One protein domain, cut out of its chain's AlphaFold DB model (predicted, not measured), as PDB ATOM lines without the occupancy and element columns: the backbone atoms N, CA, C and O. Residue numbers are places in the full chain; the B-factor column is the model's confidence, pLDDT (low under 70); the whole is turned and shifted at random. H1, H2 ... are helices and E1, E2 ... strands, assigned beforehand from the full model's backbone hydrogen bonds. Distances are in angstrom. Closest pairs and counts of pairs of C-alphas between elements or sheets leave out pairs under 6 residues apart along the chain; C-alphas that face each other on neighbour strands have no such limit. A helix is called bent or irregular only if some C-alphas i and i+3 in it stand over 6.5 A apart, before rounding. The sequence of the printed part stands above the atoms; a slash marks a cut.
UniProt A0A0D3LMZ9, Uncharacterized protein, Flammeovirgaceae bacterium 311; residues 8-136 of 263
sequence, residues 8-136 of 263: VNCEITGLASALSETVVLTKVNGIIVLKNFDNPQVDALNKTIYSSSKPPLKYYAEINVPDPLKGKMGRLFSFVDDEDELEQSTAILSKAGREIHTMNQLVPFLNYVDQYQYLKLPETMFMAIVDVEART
ATOM      1  N   VAL A   8      -9.236  96.307  98.377       93.56
ATOM      2  CA  VAL A   8      -9.982  96.798  99.543       93.56
ATOM      3  C   VAL A   8      -9.651  98.270  99.749       93.56
ATOM      4  O   VAL A   8      -8.777  98.808  99.068       93.56
ATOM      5  N   ASN A   9     -10.306  98.954 100.680       94.12
ATOM      6  CA  ASN A   9     -10.024 100.361 100.922       94.12
ATOM      7  C   ASN A   9      -9.068 100.541 102.107       94.12
ATOM      8  O   ASN A   9      -9.143  99.865 103.131       94.12
ATOM      9  N   CYS A  10      -8.158 101.504 101.974       94.94
ATOM     10  CA  CYS A  10      -7.353 101.979 103.090       94.94
ATOM     11  C   CYS A  10      -8.277 102.581 104.159       94.94
ATOM     12  O   CYS A  10      -9.045 103.500 103.870       94.94
ATOM     13  N   GLU A  11      -8.168 102.114 105.403       94.06
ATOM     14  CA  GLU A  11      -9.094 102.477 106.486       94.06
ATOM     15  C   GLU A  11      -8.974 103.947 106.938       94.06
ATOM     16  O   GLU A  11      -9.858 104.456 107.631       94.06
ATOM     17  N   ILE A  12      -7.900 104.635 106.531       92.38
ATOM     18  CA  ILE A  12      -7.676 106.066 106.782       92.38
ATOM     19  C   ILE A  12      -8.141 106.933 105.612       92.38
ATOM     20  O   ILE A  12      -8.805 107.943 105.831       92.38
ATOM     21  N   THR A  13      -7.777 106.580 104.375       92.12
ATOM     22  CA  THR A  13      -8.001 107.461 103.213       92.12
ATOM     23  C   THR A  13      -9.257 107.120 102.421       92.12
ATOM     24  O   THR A  13      -9.718 107.946 101.639       92.12
ATOM     25  N   GLY A  14      -9.792 105.905 102.568       91.38
ATOM     26  CA  GLY A  14     -10.865 105.378 101.725       91.38
ATOM     27  C   GLY A  14     -10.436 105.060 100.288       91.38
ATOM     28  O   GLY A  14     -11.257 104.593  99.507       91.38
ATOM     29  N   LEU A  15      -9.171 105.280  99.917       92.94
ATOM     30  CA  LEU A  15      -8.654 104.970  98.581       92.94
ATOM     31  C   LEU A  15      -8.344 103.477  98.432       92.94
ATOM     32  O   LEU A  15      -8.157 102.780  99.429       92.94
ATOM     33  N   ALA A  16      -8.253 103.014  97.183       92.81
ATOM     34  CA  ALA A  16      -7.902 101.634  96.864       92.81
ATOM     35  C   ALA A  16      -6.569 101.211  97.509       92.81
ATOM     36  O   ALA A  16      -5.602 101.975  97.582       92.81
ATOM     37  N   SER A  17      -6.552  99.982  98.003       94.19
ATOM     38  CA  SER A  17      -5.456  99.313  98.688       94.19
ATOM     39  C   SER A  17      -5.638  97.797  98.540       94.19
ATOM     40  O   SER A  17      -6.493  97.338  97.786       94.19
ATOM     41  N   ALA A  18      -4.839  97.010  99.253       92.50
ATOM     42  CA  ALA A  18      -4.862  95.558  99.165       92.50
ATOM     43  C   ALA A  18      -4.759  94.932 100.555       92.50
ATOM     44  O   ALA A  18      -4.183  95.517 101.469       92.50
ATOM     45  N   LEU A  19      -5.241  93.698 100.706       91.88
ATOM     46  CA  LEU A  19      -5.082  92.946 101.958       91.88
ATOM     47  C   LEU A  19      -3.609  92.750 102.363       91.88
ATOM     48  O   LEU A  19      -3.303  92.649 103.549       91.88
ATOM     49  N   SER A  20      -2.681  92.749 101.403       90.31
ATOM     50  CA  SER A  20      -1.237  92.711 101.669       90.31
ATOM     51  C   SER A  20      -0.704  93.972 102.361       90.31
ATOM     52  O   SER A  20       0.382  93.935 102.927       90.31
ATOM     53  N   GLU A  21      -1.464  95.070 102.355       92.69
ATOM     54  CA  GLU A  21      -1.165  96.315 103.078       92.69
ATOM     55  C   GLU A  21      -1.676  96.289 104.532       92.69
ATOM     56  O   GLU A  21      -1.777  97.330 105.185       92.69
ATOM     57  N   THR A  22      -2.016  95.104 105.053       93.81
ATOM     58  CA  THR A  22      -2.342  94.932 106.470       93.81
ATOM     59  C   THR A  22      -1.143  95.315 107.330       93.81
ATOM     60  O   THR A  22      -0.039  94.804 107.147       93.81
ATOM     61  N   VAL A  23      -1.380  96.176 108.314       95.44
ATOM     62  CA  VAL A  23      -0.407  96.522 109.348       95.44
ATOM     63  C   VAL A  23      -0.943  96.186 110.731       95.44
ATOM     64  O   VAL A  23      -2.159  96.134 110.944       95.44
ATOM     65  N   VAL A  24      -0.029  95.990 111.679       96.44
ATOM     66  CA  VAL A  24      -0.360  95.878 113.099       96.44
ATOM     67  C   VAL A  24      -0.300  97.260 113.733       96.44
ATOM     68  O   VAL A  24       0.634  98.032 113.509       96.44
ATOM     69  N   LEU A  25      -1.331  97.573 114.507       96.62
ATOM     70  CA  LEU A  25      -1.408  98.748 115.353       96.62
ATOM     71  C   LEU A  25      -1.246  98.295 116.799       96.62
ATOM     72  O   LEU A  25      -2.095  97.552 117.296       96.62
ATOM     73  N   THR A  26      -0.191  98.757 117.458       96.12
ATOM     74  CA  THR A  26       0.088  98.445 118.866       96.12
ATOM     75  C   THR A  26      -0.159  99.693 119.698       96.12
ATOM     76  O   THR A  26       0.389 100.757 119.385       96.12
ATOM     77  N   LYS A  27      -1.000  99.592 120.733       95.75
ATOM     78  CA  LYS A  27      -1.177 100.671 121.712       95.75
ATOM     79  C   LYS A  27       0.108 100.815 122.526       95.75
ATOM     80  O   LYS A  27       0.692  99.818 122.932       95.75
ATOM     81  N   VAL A  28       0.543 102.050 122.753       96.12
ATOM     82  CA  VAL A  28       1.792 102.344 123.469       96.12
ATOM     83  C   VAL A  28       1.524 103.165 124.721       96.12
ATOM     84  O   VAL A  28       0.569 103.940 124.771       96.12
ATOM     85  N   ASN A  29       2.396 103.024 125.715       95.81
ATOM     86  CA  ASN A  29       2.303 103.720 127.000       95.81
ATOM     87  C   ASN A  29       3.175 104.986 127.019       95.81
ATOM     88  O   ASN A  29       3.028 105.847 127.891       95.81
ATOM     89  N   GLY A  30       4.038 105.155 126.013       95.62
ATOM     90  CA  GLY A  30       4.652 106.439 125.711       95.62
ATOM     91  C   GLY A  30       5.826 106.415 124.761       95.62
ATOM     92  O   GLY A  30       6.034 105.454 124.024       95.62
ATOM     93  N   ILE A  31       6.527 107.549 124.731       96.94
ATOM     94  CA  ILE A  31       7.473 107.916 123.679       96.94
ATOM     95  C   ILE A  31       8.820 108.301 124.297       96.94
ATOM     96  O   ILE A  31       8.897 109.124 125.208       96.94
ATOM     97  N   ILE A  32       9.892 107.746 123.749       96.56
ATOM     98  CA  ILE A  32      11.283 108.096 124.019       96.56
ATOM     99  C   ILE A  32      11.780 108.960 122.858       96.56
ATOM    100  O   ILE A  32      11.708 108.557 121.694       96.56
ATOM    101  N   VAL A  33      12.303 110.144 123.171       96.25
ATOM    102  CA  VAL A  33      12.785 111.125 122.190       96.25
ATOM    103  C   VAL A  33      14.309 111.083 122.143       96.25
ATOM    104  O   VAL A  33      14.980 111.737 122.943       96.25
ATOM    105  N   LEU A  34      14.870 110.308 121.208       95.50
ATOM    106  CA  LEU A  34      16.297 109.950 121.218       95.50
ATOM    107  C   LEU A  34      17.221 111.173 121.172       95.50
ATOM    108  O   LEU A  34      18.215 111.216 121.890       95.50
ATOM    109  N   LYS A  35      16.878 112.182 120.361       93.50
ATOM    110  CA  LYS A  35      17.708 113.384 120.153       93.50
ATOM    111  C   LYS A  35      17.965 114.200 121.427       93.50
ATOM    112  O   LYS A  35      18.884 115.006 121.446       93.50
ATOM    113  N   ASN A  36      17.153 114.001 122.466       93.31
ATOM    114  CA  ASN A  36      17.277 114.737 123.718       93.31
ATOM    115  C   ASN A  36      18.198 114.029 124.720       93.31
ATOM    116  O   ASN A  36      18.471 114.587 125.780       93.31
ATOM    117  N   PHE A  37      18.644 112.801 124.440       93.19
ATOM    118  CA  PHE A  37      19.594 112.076 125.283       93.19
ATOM    119  C   PHE A  37      21.029 112.519 124.997       93.19
ATOM    120  O   PHE A  37      21.365 112.888 123.876       93.19
ATOM    121  N   ASP A  38      21.882 112.445 126.016       92.56
ATOM    122  CA  ASP A  38      23.309 112.736 125.878       92.56
ATOM    123  C   ASP A  38      24.048 111.503 125.335       92.56
ATOM    124  O   ASP A  38      24.014 110.435 125.957       92.56
ATOM    125  N   ASN A  39      24.673 111.651 124.162       93.06
ATOM    126  CA  ASN A  39      25.415 110.611 123.439       93.06
ATOM    127  C   ASN A  39      24.702 109.240 123.386       93.06
ATOM    128  O   ASN A  39      25.249 108.237 123.853       93.06
ATOM    129  N   PRO A  40      23.467 109.168 122.851       95.06
ATOM    130  CA  PRO A  40      22.691 107.944 122.903       95.06
ATOM    131  C   PRO A  40      23.234 106.869 121.954       95.06
ATOM    132  O   PRO A  40      23.567 107.148 120.801       95.06
ATOM    133  N   GLN A  41      23.227 105.618 122.412       96.00
ATOM    134  CA  GLN A  41      23.497 104.433 121.598       96.00
ATOM    135  C   GLN A  41      22.292 103.495 121.632       96.00
ATOM    136  O   GLN A  41      21.780 103.171 122.702       96.00
ATOM    137  N   VAL A  42      21.834 103.065 120.456       96.75
ATOM    138  CA  VAL A  42      20.681 102.166 120.315       96.75
ATOM    139  C   VAL A  42      21.185 100.758 120.030       96.75
ATOM    140  O   VAL A  42      21.803 100.518 118.994       96.75
ATOM    141  N   ASP A  43      20.891  99.835 120.934       96.31
ATOM    142  CA  ASP A  43      21.089  98.403 120.758       96.31
ATOM    143  C   ASP A  43      19.769  97.777 120.298       96.31
ATOM    144  O   ASP A  43      18.866  97.518 121.098       96.31
ATOM    145  N   ALA A  44      19.665  97.569 118.984       92.75
ATOM    146  CA  ALA A  44      18.473  97.009 118.358       92.75
ATOM    147  C   ALA A  44      18.238  95.537 118.717       92.75
ATOM    148  O   ALA A  44      17.092  95.096 118.753       92.75
ATOM    149  N   LEU A  45      19.302  94.786 119.014       92.69
ATOM    150  CA  LEU A  45      19.200  93.364 119.329       92.69
ATOM    151  C   LEU A  45      18.573  93.160 120.711       92.69
ATOM    152  O   LEU A  45      17.690  92.324 120.874       92.69
ATOM    153  N   ASN A  46      19.006  93.956 121.692       94.06
ATOM    154  CA  ASN A  46      18.505  93.882 123.065       94.06
ATOM    155  C   ASN A  46      17.365  94.872 123.356       94.06
ATOM    156  O   ASN A  46      16.985  95.024 124.523       94.06
ATOM    157  N   LYS A  47      16.877  95.591 122.338       94.62
ATOM    158  CA  LYS A  47      15.878  96.667 122.439       94.62
ATOM    159  C   LYS A  47      16.158  97.645 123.586       94.62
ATOM    160  O   LYS A  47      15.342  97.868 124.480       94.62
ATOM    161  N   THR A  48      17.384  98.168 123.617       96.06
ATOM    162  CA  THR A  48      17.876  99.020 124.710       96.06
ATOM    163  C   THR A  48      18.521 100.296 124.177       96.06
ATOM    164  O   THR A  48      19.232 100.272 123.177       96.06
ATOM    165  N   ILE A  49      18.298 101.413 124.862       96.25
ATOM    166  CA  ILE A  49      18.957 102.697 124.620       96.25
ATOM    167  C   ILE A  49      19.897 102.978 125.790       96.25
ATOM    168  O   ILE A  49      19.468 103.052 126.942       96.25
ATOM    169  N   TYR A  50      21.174 103.170 125.482       95.50
ATOM    170  CA  TYR A  50      22.203 103.602 126.423       95.50
ATOM    171  C   TYR A  50      22.444 105.101 126.263       95.50
ATOM    172  O   TYR A  50      22.404 105.624 125.152       95.50
ATOM    173  N   SER A  51      22.708 105.797 127.364       92.94
ATOM    174  CA  SER A  51      23.109 107.205 127.365       92.94
ATOM    175  C   SER A  51      24.061 107.440 128.530       92.94
ATOM    176  O   SER A  51      23.881 106.865 129.600       92.94
ATOM    177  N   SER A  52      25.056 108.302 128.345       87.19
ATOM    178  CA  SER A  52      26.109 108.550 129.340       87.19
ATOM    179  C   SER A  52      25.587 109.057 130.689       87.19
ATOM    180  O   SER A  52      26.250 108.903 131.711       87.19
ATOM    181  N   SER A  53      24.401 109.669 130.699       81.12
ATOM    182  CA  SER A  53      23.810 110.316 131.875       81.12
ATOM    183  C   SER A  53      22.684 109.514 132.529       81.12
ATOM    184  O   SER A  53      22.119 109.965 133.528       81.12
ATOM    185  N   LYS A  54      22.313 108.349 131.976       85.56
ATOM    186  CA  LYS A  54      21.124 107.604 132.403       85.56
ATOM    187  C   LYS A  54      21.339 106.091 132.408       85.56
ATOM    188  O   LYS A  54      22.114 105.577 131.605       85.56
ATOM    189  N   PRO A  55      20.624 105.360 133.281       90.75
ATOM    190  CA  PRO A  55      20.574 103.910 133.184       90.75
ATOM    191  C   PRO A  55      20.013 103.483 131.816       90.75
ATOM    192  O   PRO A  55      19.270 104.254 131.202       90.75
ATOM    193  N   PRO A  56      20.339 102.270 131.338       93.06
ATOM    194  CA  PRO A  56      19.807 101.762 130.079       93.06
ATOM    195  C   PRO A  56      18.271 101.749 130.089       93.06
ATOM    196  O   PRO A  56      17.662 101.228 131.023       93.06
ATOM    197  N   LEU A  57      17.643 102.305 129.051       93.25
ATOM    198  CA  LEU A  57      16.190 102.263 128.871       93.25
ATOM    199  C   LEU A  57      15.808 101.158 127.897       93.25
ATOM    200  O   LEU A  57      16.332 101.099 126.787       93.25
ATOM    201  N   LYS A  58      14.836 100.331 128.277       94.38
ATOM    202  CA  LYS A  58      14.165  99.434 127.337       94.38
ATOM    203  C   LYS A  58      13.176 100.212 126.479       94.38
ATOM    204  O   LYS A  58      12.547 101.162 126.946       94.38
ATOM    205  N   TYR A  59      13.060  99.804 125.224       95.44
ATOM    206  CA  TYR A  59      12.026 100.282 124.319       95.44
ATOM    207  C   TYR A  59      11.335  99.088 123.666       95.44
ATOM    208  O   TYR A  59      11.913  98.015 123.553       95.44
ATOM    209  N   TYR A  60      10.109  99.295 123.211       95.62
ATOM    210  CA  TYR A  60       9.315  98.269 122.555       95.62
ATOM    211  C   TYR A  60       9.552  98.256 121.038       95.62
ATOM    212  O   TYR A  60      10.011  97.258 120.485       95.62
ATOM    213  N   ALA A  61       9.299  99.378 120.358       95.44
ATOM    214  CA  ALA A  61       9.487  99.505 118.910       95.44
ATOM    215  C   ALA A  61       9.913 100.925 118.506       95.44
ATOM    216  O   ALA A  61       9.529 101.903 119.155       95.44
ATOM    217  N   GLU A  62      10.676 101.051 117.416       96.38
ATOM    218  CA  GLU A  62      10.965 102.350 116.794       96.38
ATOM    219  C   GLU A  62       9.719 102.869 116.057       96.38
ATOM    220  O   GLU A  62       9.059 102.141 115.316       96.38
ATOM    221  N   ILE A  63       9.377 104.141 116.267       96.12
ATOM    222  CA  ILE A  63       8.231 104.783 115.622       96.12
ATOM    223  C   ILE A  63       8.693 105.343 114.277       96.12
ATOM    224  O   ILE A  63       9.607 106.167 114.219       96.12
ATOM    225  N   ASN A  64       8.031 104.945 113.192       93.50
ATOM    226  CA  ASN A  64       8.352 105.431 111.850       93.50
ATOM    227  C   ASN A  64       7.895 106.888 111.641       93.50
ATOM    228  O   ASN A  64       6.789 107.143 111.167       93.50
ATOM    229  N   VAL A  65       8.738 107.853 112.011       94.75
ATOM    230  CA  VAL A  65       8.438 109.288 111.896       94.75
ATOM    231  C   VAL A  65       8.382 109.722 110.420       94.75
ATOM    232  O   VAL A  65       9.391 109.592 109.722       94.75
ATOM    233  N   PRO A  66       7.259 110.301 109.942       93.50
ATOM    234  CA  PRO A  66       7.152 110.812 108.575       93.50
ATOM    235  C   PRO A  66       8.167 111.923 108.273       93.50
ATOM    236  O   PRO A  66       8.457 112.752 109.140       93.50
ATOM    237  N   ASP A  67       8.642 112.004 107.026       92.38
ATOM    238  CA  ASP A  67       9.660 112.979 106.593       92.38
ATOM    239  C   ASP A  67       9.359 114.438 106.991       92.38
ATOM    240  O   ASP A  67      10.268 115.092 107.512       92.38
ATOM    241  N   PRO A  68       8.112 114.955 106.872       91.88
ATOM    242  CA  PRO A  68       7.791 116.321 107.298       91.88
ATOM    243  C   PRO A  68       8.048 116.595 108.786       91.88
ATOM    244  O   PRO A  68       8.287 117.737 109.173       91.88
ATOM    245  N   LEU A  69       7.994 115.562 109.633       92.81
ATOM    246  CA  LEU A  69       8.216 115.676 111.075       92.81
ATOM    247  C   LEU A  69       9.635 115.281 111.487       92.81
ATOM    248  O   LEU A  69      10.078 115.654 112.573       92.81
ATOM    249  N   LYS A  70      10.365 114.560 110.633       91.44
ATOM    250  CA  LYS A  70      11.659 113.950 110.954       91.44
ATOM    251  C   LYS A  70      12.708 114.966 111.403       91.44
ATOM    252  O   LYS A  70      13.404 114.719 112.383       91.44
ATOM    253  N   GLY A  71      12.771 116.133 110.755       90.62
ATOM    254  CA  GLY A  71      13.694 117.209 111.139       90.62
ATOM    255  C   GLY A  71      13.424 117.781 112.536       90.62
ATOM    256  O   GLY A  71      14.357 118.179 113.228       90.62
ATOM    257  N   LYS A  72      12.159 117.778 112.980       91.19
ATOM    258  CA  LYS A  72      11.774 118.274 114.306       91.19
ATOM    259  C   LYS A  72      11.818 117.181 115.370       91.19
ATOM    260  O   LYS A  72      12.302 117.427 116.464       91.19
ATOM    261  N   MET A  73      11.326 115.983 115.080       93.50
ATOM    262  CA  MET A  73      11.173 114.912 116.071       93.50
ATOM    263  C   MET A  73      12.403 114.010 116.194       93.50
ATOM    264  O   MET A  73      12.623 113.426 117.254       93.50
ATOM    265  N   GLY A  74      13.229 113.918 115.150       93.88
ATOM    266  CA  GLY A  74      14.332 112.964 115.101       93.88
ATOM    267  C   GLY A  74      13.830 111.518 115.140       93.88
ATOM    268  O   GLY A  74      12.791 111.195 114.565       93.88
ATOM    269  N   ARG A  75      14.584 110.643 115.812       96.31
ATOM    270  CA  ARG A  75      14.195 109.246 116.047       96.31
ATOM    271  C   ARG A  75      13.377 109.137 117.327       96.31
ATOM    272  O   ARG A  75      13.791 109.651 118.369       96.31
ATOM    273  N   LEU A  76      12.248 108.445 117.235       97.06
ATOM    274  CA  LEU A  76      11.335 108.209 118.344       97.06
ATOM    275  C   LEU A  76      11.196 106.710 118.582       97.06
ATOM    276  O   LEU A  76      11.104 105.938 117.632       97.06
ATOM    277  N   PHE A  77      11.122 106.312 119.844       97.19
ATOM    278  CA  PHE A  77      10.844 104.932 120.233       97.19
ATOM    279  C   PHE A  77       9.627 104.897 121.136       97.19
ATOM    280  O   PHE A  77       9.335 105.862 121.833       97.19
ATOM    281  N   SER A  78       8.911 103.790 121.114       96.44
ATOM    282  CA  SER A  78       7.787 103.530 122.000       96.44
ATOM    283  C   SER A  78       8.207 102.625 123.148       96.44
ATOM    284  O   SER A  78       9.205 101.913 123.047       96.44
ATOM    285  N   PHE A  79       7.430 102.614 124.219       94.31
ATOM    286  CA  PHE A  79       7.458 101.542 125.206       94.31
ATOM    287  C   PHE A  79       6.027 101.117 125.531       94.31
ATOM    288  O   PHE A  79       5.075 101.887 125.342       94.31
ATOM    289  N   VAL A  80       5.904  99.889 126.016       93.75
ATOM    290  CA  VAL A  80       4.675  99.321 126.565       93.75
ATOM    291  C   VAL A  80       4.906  98.977 128.034       93.75
ATOM    292  O   VAL A  80       6.058  98.830 128.446       93.75
ATOM    293  N   ASP A  81       3.840  98.902 128.827       87.44
ATOM    294  CA  ASP A  81       3.960  98.532 130.244       87.44
ATOM    295  C   ASP A  81       4.231  97.022 130.420       87.44
ATOM    296  O   ASP A  81       5.009  96.649 131.297       87.44
ATOM    297  N   ASP A  82       3.649  96.176 129.560       87.44
ATOM    298  CA  ASP A  82       3.839  94.721 129.543       87.44
ATOM    299  C   ASP A  82       3.932  94.205 128.091       87.44
ATOM    300  O   ASP A  82       3.042  94.454 127.274       87.44
ATOM    301  N   GLU A  83       5.028  93.520 127.752       85.50
ATOM    302  CA  GLU A  83       5.244  92.940 126.417       85.50
ATOM    303  C   GLU A  83       4.506  91.607 126.210       85.50
ATOM    304  O   GLU A  83       4.325  91.189 125.063       85.50
ATOM    305  N   ASP A  84       4.047  90.958 127.283       86.88
ATOM    306  CA  ASP A  84       3.267  89.720 127.210       86.88
ATOM    307  C   ASP A  84       1.761  90.000 127.010       86.88
ATOM    308  O   ASP A  84       1.037  89.165 126.458       86.88
ATOM    309  N   GLU A  85       1.291  91.203 127.367       86.62
ATOM    310  CA  GLU A  85      -0.114  91.638 127.265       86.62
ATOM    311  C   GLU A  85      -0.317  92.806 126.281       86.62
ATOM    312  O   GLU A  85      -0.969  93.811 126.567       86.62
ATOM    313  N   LEU A  86       0.218  92.669 125.066       91.25
ATOM    314  CA  LEU A  86       0.104  93.709 124.041       91.25
ATOM    315  C   LEU A  86      -1.345  93.938 123.583       91.25
ATOM    316  O   LEU A  86      -1.998  93.072 122.991       91.25
ATOM    317  N   GLU A  87      -1.816  95.175 123.732       92.94
ATOM    318  CA  GLU A  87      -3.045  95.645 123.098       92.94
ATOM    319  C   GLU A  87      -2.783  95.929 121.610       92.94
ATOM    320  O   GLU A  87      -2.247  96.977 121.235       92.94
ATOM    321  N   GLN A  88      -3.170  94.976 120.755       94.50
ATOM    322  CA  GLN A  88      -2.960  95.029 119.306       94.50
ATOM    323  C   GLN A  88      -4.245  94.848 118.501       94.50
ATOM    324  O   GLN A  88      -5.162  94.112 118.872       94.50
ATOM    325  N   SER A  89      -4.264  95.480 117.331       94.88
ATOM    326  CA  SER A  89      -5.280  95.288 116.299       94.88
ATOM    327  C   SER A  89      -4.644  95.390 114.914       94.88
ATOM    328  O   SER A  89      -3.497  95.815 114.777       94.88
ATOM    329  N   THR A  90      -5.374  95.017 113.867       95.50
ATOM    330  CA  THR A  90      -4.906  95.153 112.482       95.50
ATOM    331  C   THR A  90      -5.744  96.117 111.672       95.50
ATOM    332  O   THR A  90      -6.961  96.209 111.844       95.50
ATOM    333  N   ALA A  91      -5.100  96.817 110.746       95.19
ATOM    334  CA  ALA A  91      -5.776  97.715 109.822       95.19
ATOM    335  C   ALA A  91      -5.184  97.624 108.420       95.19
ATOM    336  O   ALA A  91      -3.993  97.358 108.261       95.19
ATOM    337  N   ILE A  92      -6.005  97.898 107.408       95.19
ATOM    338  CA  ILE A  92      -5.526  98.085 106.037       95.19
ATOM    339  C   ILE A  92      -5.058  99.528 105.876       95.19
ATOM    340  O   ILE A  92      -5.884 100.440 105.799       95.19
ATOM    341  N   LEU A  93      -3.742  99.746 105.818       95.31
ATOM    342  CA  LEU A  93      -3.156 101.073 105.629       95.31
ATOM    343  C   LEU A  93      -2.190 101.080 104.445       95.31
ATOM    344  O   LEU A  93      -1.068 100.578 104.537       95.31
ATOM    345  N   SER A  94      -2.586 101.763 103.368       94.31
ATOM    346  CA  SER A  94      -1.663 102.117 102.285       94.31
ATOM    347  C   SER A  94      -0.501 102.966 102.809       94.31
ATOM    348  O   SER A  94      -0.616 103.593 103.865       94.31
ATOM    349  N   LYS A  95       0.601 103.067 102.055       92.81
ATOM    350  CA  LYS A  95       1.757 103.907 102.430       92.81
ATOM    351  C   LYS A  95       1.350 105.321 102.880       92.81
ATOM    352  O   LYS A  95       1.707 105.738 103.978       92.81
ATOM    353  N   ALA A  96       0.530 106.009 102.084       93.56
ATOM    354  CA  ALA A  96       0.010 107.333 102.434       93.56
ATOM    355  C   ALA A  96      -0.868 107.307 103.701       93.56
ATOM    356  O   ALA A  96      -0.789 108.204 104.535       93.56
ATOM    357  N   GLY A  97      -1.678 106.257 103.886       95.06
ATOM    358  CA  GLY A  97      -2.468 106.064 105.104       95.06
ATOM    359  C   GLY A  97      -1.607 105.908 106.360       95.06
ATOM    360  O   GLY A  97      -1.940 106.483 107.394       95.06
ATOM    361  N   ARG A  98      -0.477 105.193 106.271       95.38
ATOM    362  CA  ARG A  98       0.487 105.036 107.378       95.38
ATOM    363  C   ARG A  98       1.132 106.368 107.754       95.38
ATOM    364  O   ARG A  98       1.259 106.662 108.942       95.38
ATOM    365  N   GLU A  99       1.502 107.176 106.762       94.50
ATOM    366  CA  GLU A  99       2.062 108.517 106.976       94.50
ATOM    367  C   GLU A  99       1.044 109.440 107.658       94.50
ATOM    368  O   GLU A  99       1.366 110.052 108.675       94.50
ATOM    369  N   ILE A 100      -0.201 109.477 107.165       95.12
ATOM    370  CA  ILE A 100      -1.286 110.281 107.751       95.12
ATOM    371  C   ILE A 100      -1.589 109.836 109.183       95.12
ATOM    372  O   ILE A 100      -1.662 110.676 110.080       95.12
ATOM    373  N   HIS A 101      -1.752 108.528 109.416       95.69
ATOM    374  CA  HIS A 101      -2.001 107.988 110.755       95.69
ATOM    375  C   HIS A 101      -0.884 108.389 111.713       95.69
ATOM    376  O   HIS A 101      -1.145 109.003 112.742       95.69
ATOM    377  N   THR A 102       0.369 108.118 111.344       95.56
ATOM    378  CA  THR A 102       1.513 108.406 112.216       95.56
ATOM    379  C   THR A 102       1.669 109.903 112.468       95.56
ATOM    380  O   THR A 102       1.900 110.312 113.605       95.56
ATOM    381  N   MET A 103       1.463 110.746 111.453       95.00
ATOM    382  CA  MET A 103       1.442 112.200 111.618       95.00
ATOM    383  C   MET A 103       0.367 112.631 112.624       95.00
ATOM    384  O   MET A 103       0.680 113.363 113.560       95.00
ATOM    385  N   ASN A 104      -0.866 112.132 112.498       94.38
ATOM    386  CA  ASN A 104      -1.959 112.455 113.421       94.38
ATOM    387  C   ASN A 104      -1.663 112.028 114.867       94.38
ATOM    388  O   ASN A 104      -2.033 112.744 115.796       94.38
ATOM    389  N   GLN A 105      -0.986 110.892 115.064       95.12
ATOM    390  CA  GLN A 105      -0.573 110.431 116.393       95.12
ATOM    391  C   GLN A 105       0.551 111.295 116.984       95.12
ATOM    392  O   GLN A 105       0.593 111.500 118.191       95.12
ATOM    393  N   LEU A 106       1.463 111.812 116.156       95.44
ATOM    394  CA  LEU A 106       2.650 112.535 116.616       95.44
ATOM    395  C   LEU A 106       2.452 114.049 116.764       95.44
ATOM    396  O   LEU A 106       3.085 114.659 117.626       95.44
ATOM    397  N   VAL A 107       1.575 114.666 115.968       93.94
ATOM    398  CA  VAL A 107       1.308 116.118 115.999       93.94
ATOM    399  C   VAL A 107       1.027 116.661 117.412       93.94
ATOM    400  O   VAL A 107       1.624 117.685 117.758       93.94
ATOM    401  N   PRO A 108       0.219 115.999 118.271       92.88
ATOM    402  CA  PRO A 108      -0.018 116.462 119.642       92.88
ATOM    403  C   PRO A 108       1.254 116.619 120.489       92.88
ATOM    404  O   PRO A 108       1.270 117.401 121.440       92.88
ATOM    405  N   PHE A 109       2.337 115.922 120.133       93.69
ATOM    406  CA  PHE A 109       3.594 115.907 120.879       93.69
ATOM    407  C   PHE A 109       4.636 116.908 120.365       93.69
ATOM    408  O   PHE A 109       5.691 117.056 120.980       93.69
ATOM    409  N   LEU A 110       4.357 117.647 119.281       92.25
ATOM    410  CA  LEU A 110       5.330 118.536 118.626       92.25
ATOM    411  C   LEU A 110       5.971 119.576 119.551       92.25
ATOM    412  O   LEU A 110       7.102 119.977 119.298       92.25
ATOM    413  N   ASN A 111       5.266 120.032 120.584       89.31
ATOM    414  CA  ASN A 111       5.790 121.030 121.524       89.31
ATOM    415  C   ASN A 111       6.498 120.402 122.732       89.31
ATOM    416  O   ASN A 111       7.192 121.094 123.468       89.31
ATOM    417  N   TYR A 112       6.343 119.094 122.924       91.62
ATOM    418  CA  TYR A 112       6.918 118.354 124.044       91.62
ATOM    419  C   TYR A 112       8.238 117.674 123.658       91.62
ATOM    420  O   TYR A 112       9.135 117.547 124.490       91.62
ATOM    421  N   VAL A 113       8.398 117.293 122.388       91.44
ATOM    422  CA  VAL A 113       9.608 116.611 121.887       91.44
ATOM    423  C   VAL A 113      10.885 117.452 121.951       91.44
ATOM    424  O   VAL A 113      11.965 116.900 121.795       91.44
ATOM    425  N   ASP A 114      10.806 118.763 122.178       87.62
ATOM    426  CA  ASP A 114      11.994 119.612 122.365       87.62
ATOM    427  C   ASP A 114      12.382 119.766 123.843       87.62
ATOM    428  O   ASP A 114      13.490 120.185 124.156       87.62
ATOM    429  N   GLN A 115      11.476 119.418 124.760       89.50
ATOM    430  CA  GLN A 115      11.632 119.659 126.196       89.50
ATOM    431  C   GLN A 115      11.918 118.378 126.978       89.50
ATOM    432  O   GLN A 115      12.583 118.414 128.011       89.50
ATOM    433  N   TYR A 116      11.417 117.240 126.497       93.31
ATOM    434  CA  TYR A 116      11.419 115.997 127.257       93.31
ATOM    435  C   TYR A 116      12.127 114.878 126.505       93.31
ATOM    436  O   TYR A 116      11.887 114.631 125.326       93.31
ATOM    437  N   GLN A 117      12.981 114.149 127.218       92.56
ATOM    438  CA  GLN A 117      13.581 112.897 126.744       92.56
ATOM    439  C   GLN A 117      12.570 111.745 126.715       92.56
ATOM    440  O   GLN A 117      12.707 110.812 125.928       92.56
ATOM    441  N   TYR A 118      11.564 111.804 127.586       92.00
ATOM    442  CA  TYR A 118      10.594 110.742 127.794       92.00
ATOM    443  C   TYR A 118       9.217 111.335 128.067       92.00
ATOM    444  O   TYR A 118       9.071 112.218 128.912       92.00
ATOM    445  N   LEU A 119       8.219 110.834 127.348       94.62
ATOM    446  CA  LEU A 119       6.827 111.242 127.438       94.62
ATOM    447  C   LEU A 119       5.998 110.018 127.812       94.62
ATOM    448  O   LEU A 119       5.711 109.183 126.956       94.62
ATOM    449  N   LYS A 120       5.618 109.911 129.087       94.25
ATOM    450  CA  LYS A 120       4.635 108.918 129.530       94.25
ATOM    451  C   LYS A 120       3.237 109.414 129.190       94.25
ATOM    452  O   LYS A 120       2.899 110.556 129.506       94.25
ATOM    453  N   LEU A 121       2.437 108.569 128.556       93.12
ATOM    454  CA  LEU A 121       1.054 108.898 128.243       93.12
ATOM    455  C   LEU A 121       0.183 108.636 129.473       93.12
ATOM    456  O   LEU A 121       0.398 107.647 130.177       93.12
ATOM    457  N   PRO A 122      -0.792 109.513 129.762       90.94
ATOM    458  CA  PRO A 122      -1.782 109.221 130.783       90.94
ATOM    459  C   PRO A 122      -2.660 108.049 130.329       90.94
ATOM    460  O   PRO A 122      -2.923 107.903 129.137       90.94
ATOM    461  N   GLU A 123      -3.189 107.271 131.274       86.12
ATOM    462  CA  GLU A 123      -4.064 106.118 130.987       86.12
ATOM    463  C   GLU A 123      -5.311 106.490 130.168       86.12
ATOM    464  O   GLU A 123      -5.862 105.676 129.433       86.12
ATOM    465  N   THR A 124      -5.747 107.749 130.256       88.38
ATOM    466  CA  THR A 124      -6.879 108.288 129.494       88.38
ATOM    467  C   THR A 124      -6.551 108.579 128.027       88.38
ATOM    468  O   THR A 124      -7.457 108.885 127.251       88.38
ATOM    469  N   MET A 125      -5.274 108.567 127.634       91.19
ATOM    470  CA  MET A 125      -4.845 108.822 126.263       91.19
ATOM    471  C   MET A 125      -4.651 107.505 125.516       91.19
ATOM    472  O   MET A 125      -3.929 106.618 125.956       91.19
ATOM    473  N   PHE A 126      -5.259 107.413 124.336       93.81
ATOM    474  CA  PHE A 126      -5.053 106.294 123.429       93.81
ATOM    475  C   PHE A 126      -4.121 106.712 122.294       93.81
ATOM    476  O   PHE A 126      -4.480 107.570 121.485       93.81
ATOM    477  N   MET A 127      -2.957 106.073 122.214       95.25
ATOM    478  CA  MET A 127      -2.027 106.207 121.098       95.25
ATOM    479  C   MET A 127      -1.662 104.818 120.589       95.25
ATOM    480  O   MET A 127      -1.269 103.960 121.375       95.25
ATOM    481  N   ALA A 128      -1.769 104.613 119.276       95.94
ATOM    482  CA  ALA A 128      -1.347 103.377 118.629       95.94
ATOM    483  C   ALA A 128      -0.383 103.667 117.480       95.94
ATOM    484  O   ALA A 128      -0.667 104.502 116.614       95.94
ATOM    485  N   ILE A 129       0.745 102.964 117.461       96.50
ATOM    486  CA  ILE A 129       1.765 103.087 116.417       96.50
ATOM    487  C   ILE A 129       1.595 101.991 115.370       96.50
ATOM    488  O   ILE A 129       1.056 100.927 115.666       96.50
ATOM    489  N   VAL A 130       2.087 102.238 114.155       96.88
ATOM    490  CA  VAL A 130       2.284 101.169 113.170       96.88
ATOM    491  C   VAL A 130       3.515 100.374 113.588       96.88
ATOM    492  O   VAL A 130       4.631 100.884 113.513       96.88
ATOM    493  N   ASP A 131       3.296  99.146 114.034       94.88
ATOM    494  CA  ASP A 131       4.343  98.260 114.525       94.88
ATOM    495  C   ASP A 131       4.816  97.337 113.400       94.88
ATOM    496  O   ASP A 131       4.110  96.428 112.962       94.88
ATOM    497  N   VAL A 132       6.015  97.621 112.893       88.12
ATOM    498  CA  VAL A 132       6.618  96.886 111.773       88.12
ATOM    499  C   VAL A 132       7.309  95.594 112.210       88.12
ATOM    500  O   VAL A 132       7.618  94.764 111.360       88.12
ATOM    501  N   GLU A 133       7.545  95.419 113.512       87.00
ATOM    502  CA  GLU A 133       8.189  94.234 114.088       87.00
ATOM    503  C   GLU A 133       7.172  93.257 114.696       87.00
ATOM    504  O   GLU A 133       7.534  92.146 115.092       87.00
ATOM    505  N   ALA A 134       5.898  93.656 114.768       91.00
ATOM    506  CA  ALA A 134       4.833  92.853 115.341       91.00
ATOM    507  C   ALA A 134       4.723  91.470 114.688       91.00
ATOM    508  O   ALA A 134       4.688  91.307 113.463       91.00
ATOM    509  N   ARG A 135       4.565  90.453 115.537       89.56
ATOM    510  CA  ARG A 135       4.257  89.097 115.088       89.56
ATOM    511  C   ARG A 135       2.800  89.022 114.650       89.56
ATOM    512  O   ARG A 135       1.901  89.504 115.332       89.56
ATOM    513  N   THR A 136       2.567  88.357 113.527       92.25
ATOM    514  CA  THR A 136       1.219  88.066 113.035       92.25
ATOM    515  C   THR A 136       0.982  86.564 112.998       92.25
ATOM    516  O   THR A 136       1.914  85.760 112.964       92.25
TER     517      THR A 136
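Overview. This is residues 8 to 136 of the 263 residues of an uncharacterized protein of Flammeovirgaceae bacterium 311 (UniProt A0A0D3LMZ9). Three small sheets follow one another along the longest axis: E9 E2 E11, then the four-stranded E7 E8 E3 E10 in the middle, then the small sheet E4 E5 E6 at one end, with E1 at the other end. The longest helix, H2, lies over E2 and E11 and grazes the middle sheet; the short H1 is near H2. The printed part has 129 residues, with named elements in the order E1 E2 E3 E4 E5 E6 E7 H1 E8 E9 H2 E10 E11; each sheet is antiparallel, and the class is mixed, helices and strands. It is compact, with a radius of gyration of the C-alphas of 15.0 A, and only just elongated, spanning 49 by 32 by 29 A.

Arrangement. Start at residues 8 to 9, which pair antiparallel with residues 16 to 17 of E1, residues 16 to 18; E1 pairs with no named strand. Next find E2, residues 22 to 27, the inner strand between E9, residues 88 to 92 (N 25 and O 89, 2.8 A), and E11, residues 128 to 131 (N 129 and O 26, 2.9 A). E2 runs on into E3, residues 30 to 33, at 96 degrees. E3 has as neighbours E8, residues 76 to 79 (N 32 and O 77, 2.7 A), and E10, residues 118 to 120 (N 119 and O 31, 2.8 A). After E3 in the chain, E4, E5 and E6, residues 41 to 43, 48 to 51 and 54 to 58, make a meander of two hairpins, each strand the antiparallel neighbour of the one before; look for N 50 and O 41, 2.8 A, and N 49 and O 57, 2.8 A. E6 runs on into E7, residues 61 to 63, at 97 degrees, and E7 is E8's neighbour (N 63 and O 76, 2.8 A). H1, residues 67 to 73, and H2, residues 95 to 109, are close but not clearly touching: the C-alphas of Leu 69 and Met 103, their closest, are 7.6 A apart. H2 is on the sheet E9 E2 E11, its height 9.3 A; its closest C-alpha pair with E11 is Thr 102 and Ile 129, 6.8 A. Of the O i to N i+4 pairs, 1 of 3 in H1 and 9 of 11 in H2 are within hydrogen-bond range; in H1, 2 of 4 O i to N i+3 pairs are.

Along the chain. Find C-alpha 16 at (-7.902, 101.634, 96.864), where E1 begins. E2 is 16.3 A long, E9 13.9 A and E6 11.9 A. H2 runs 22.1 A from C-alpha 95 at (1.757, 103.907, 102.430); it is only just irregular, with C-alphas 105 and 108 6.9 A apart, and H1 is irregular, with C-alphas 68 and 71 7.1 A apart. E11 ends at C-alpha 131, (4.343, 98.260, 114.525).

Size, cuts and confidence. The two C-alphas farthest apart, those of Val 8 and Ser 53, are 48.7 A apart. The printed part has no cut, and no link is long. The mean pLDDT of the printed part is 93.3, and no printed residue is under 70.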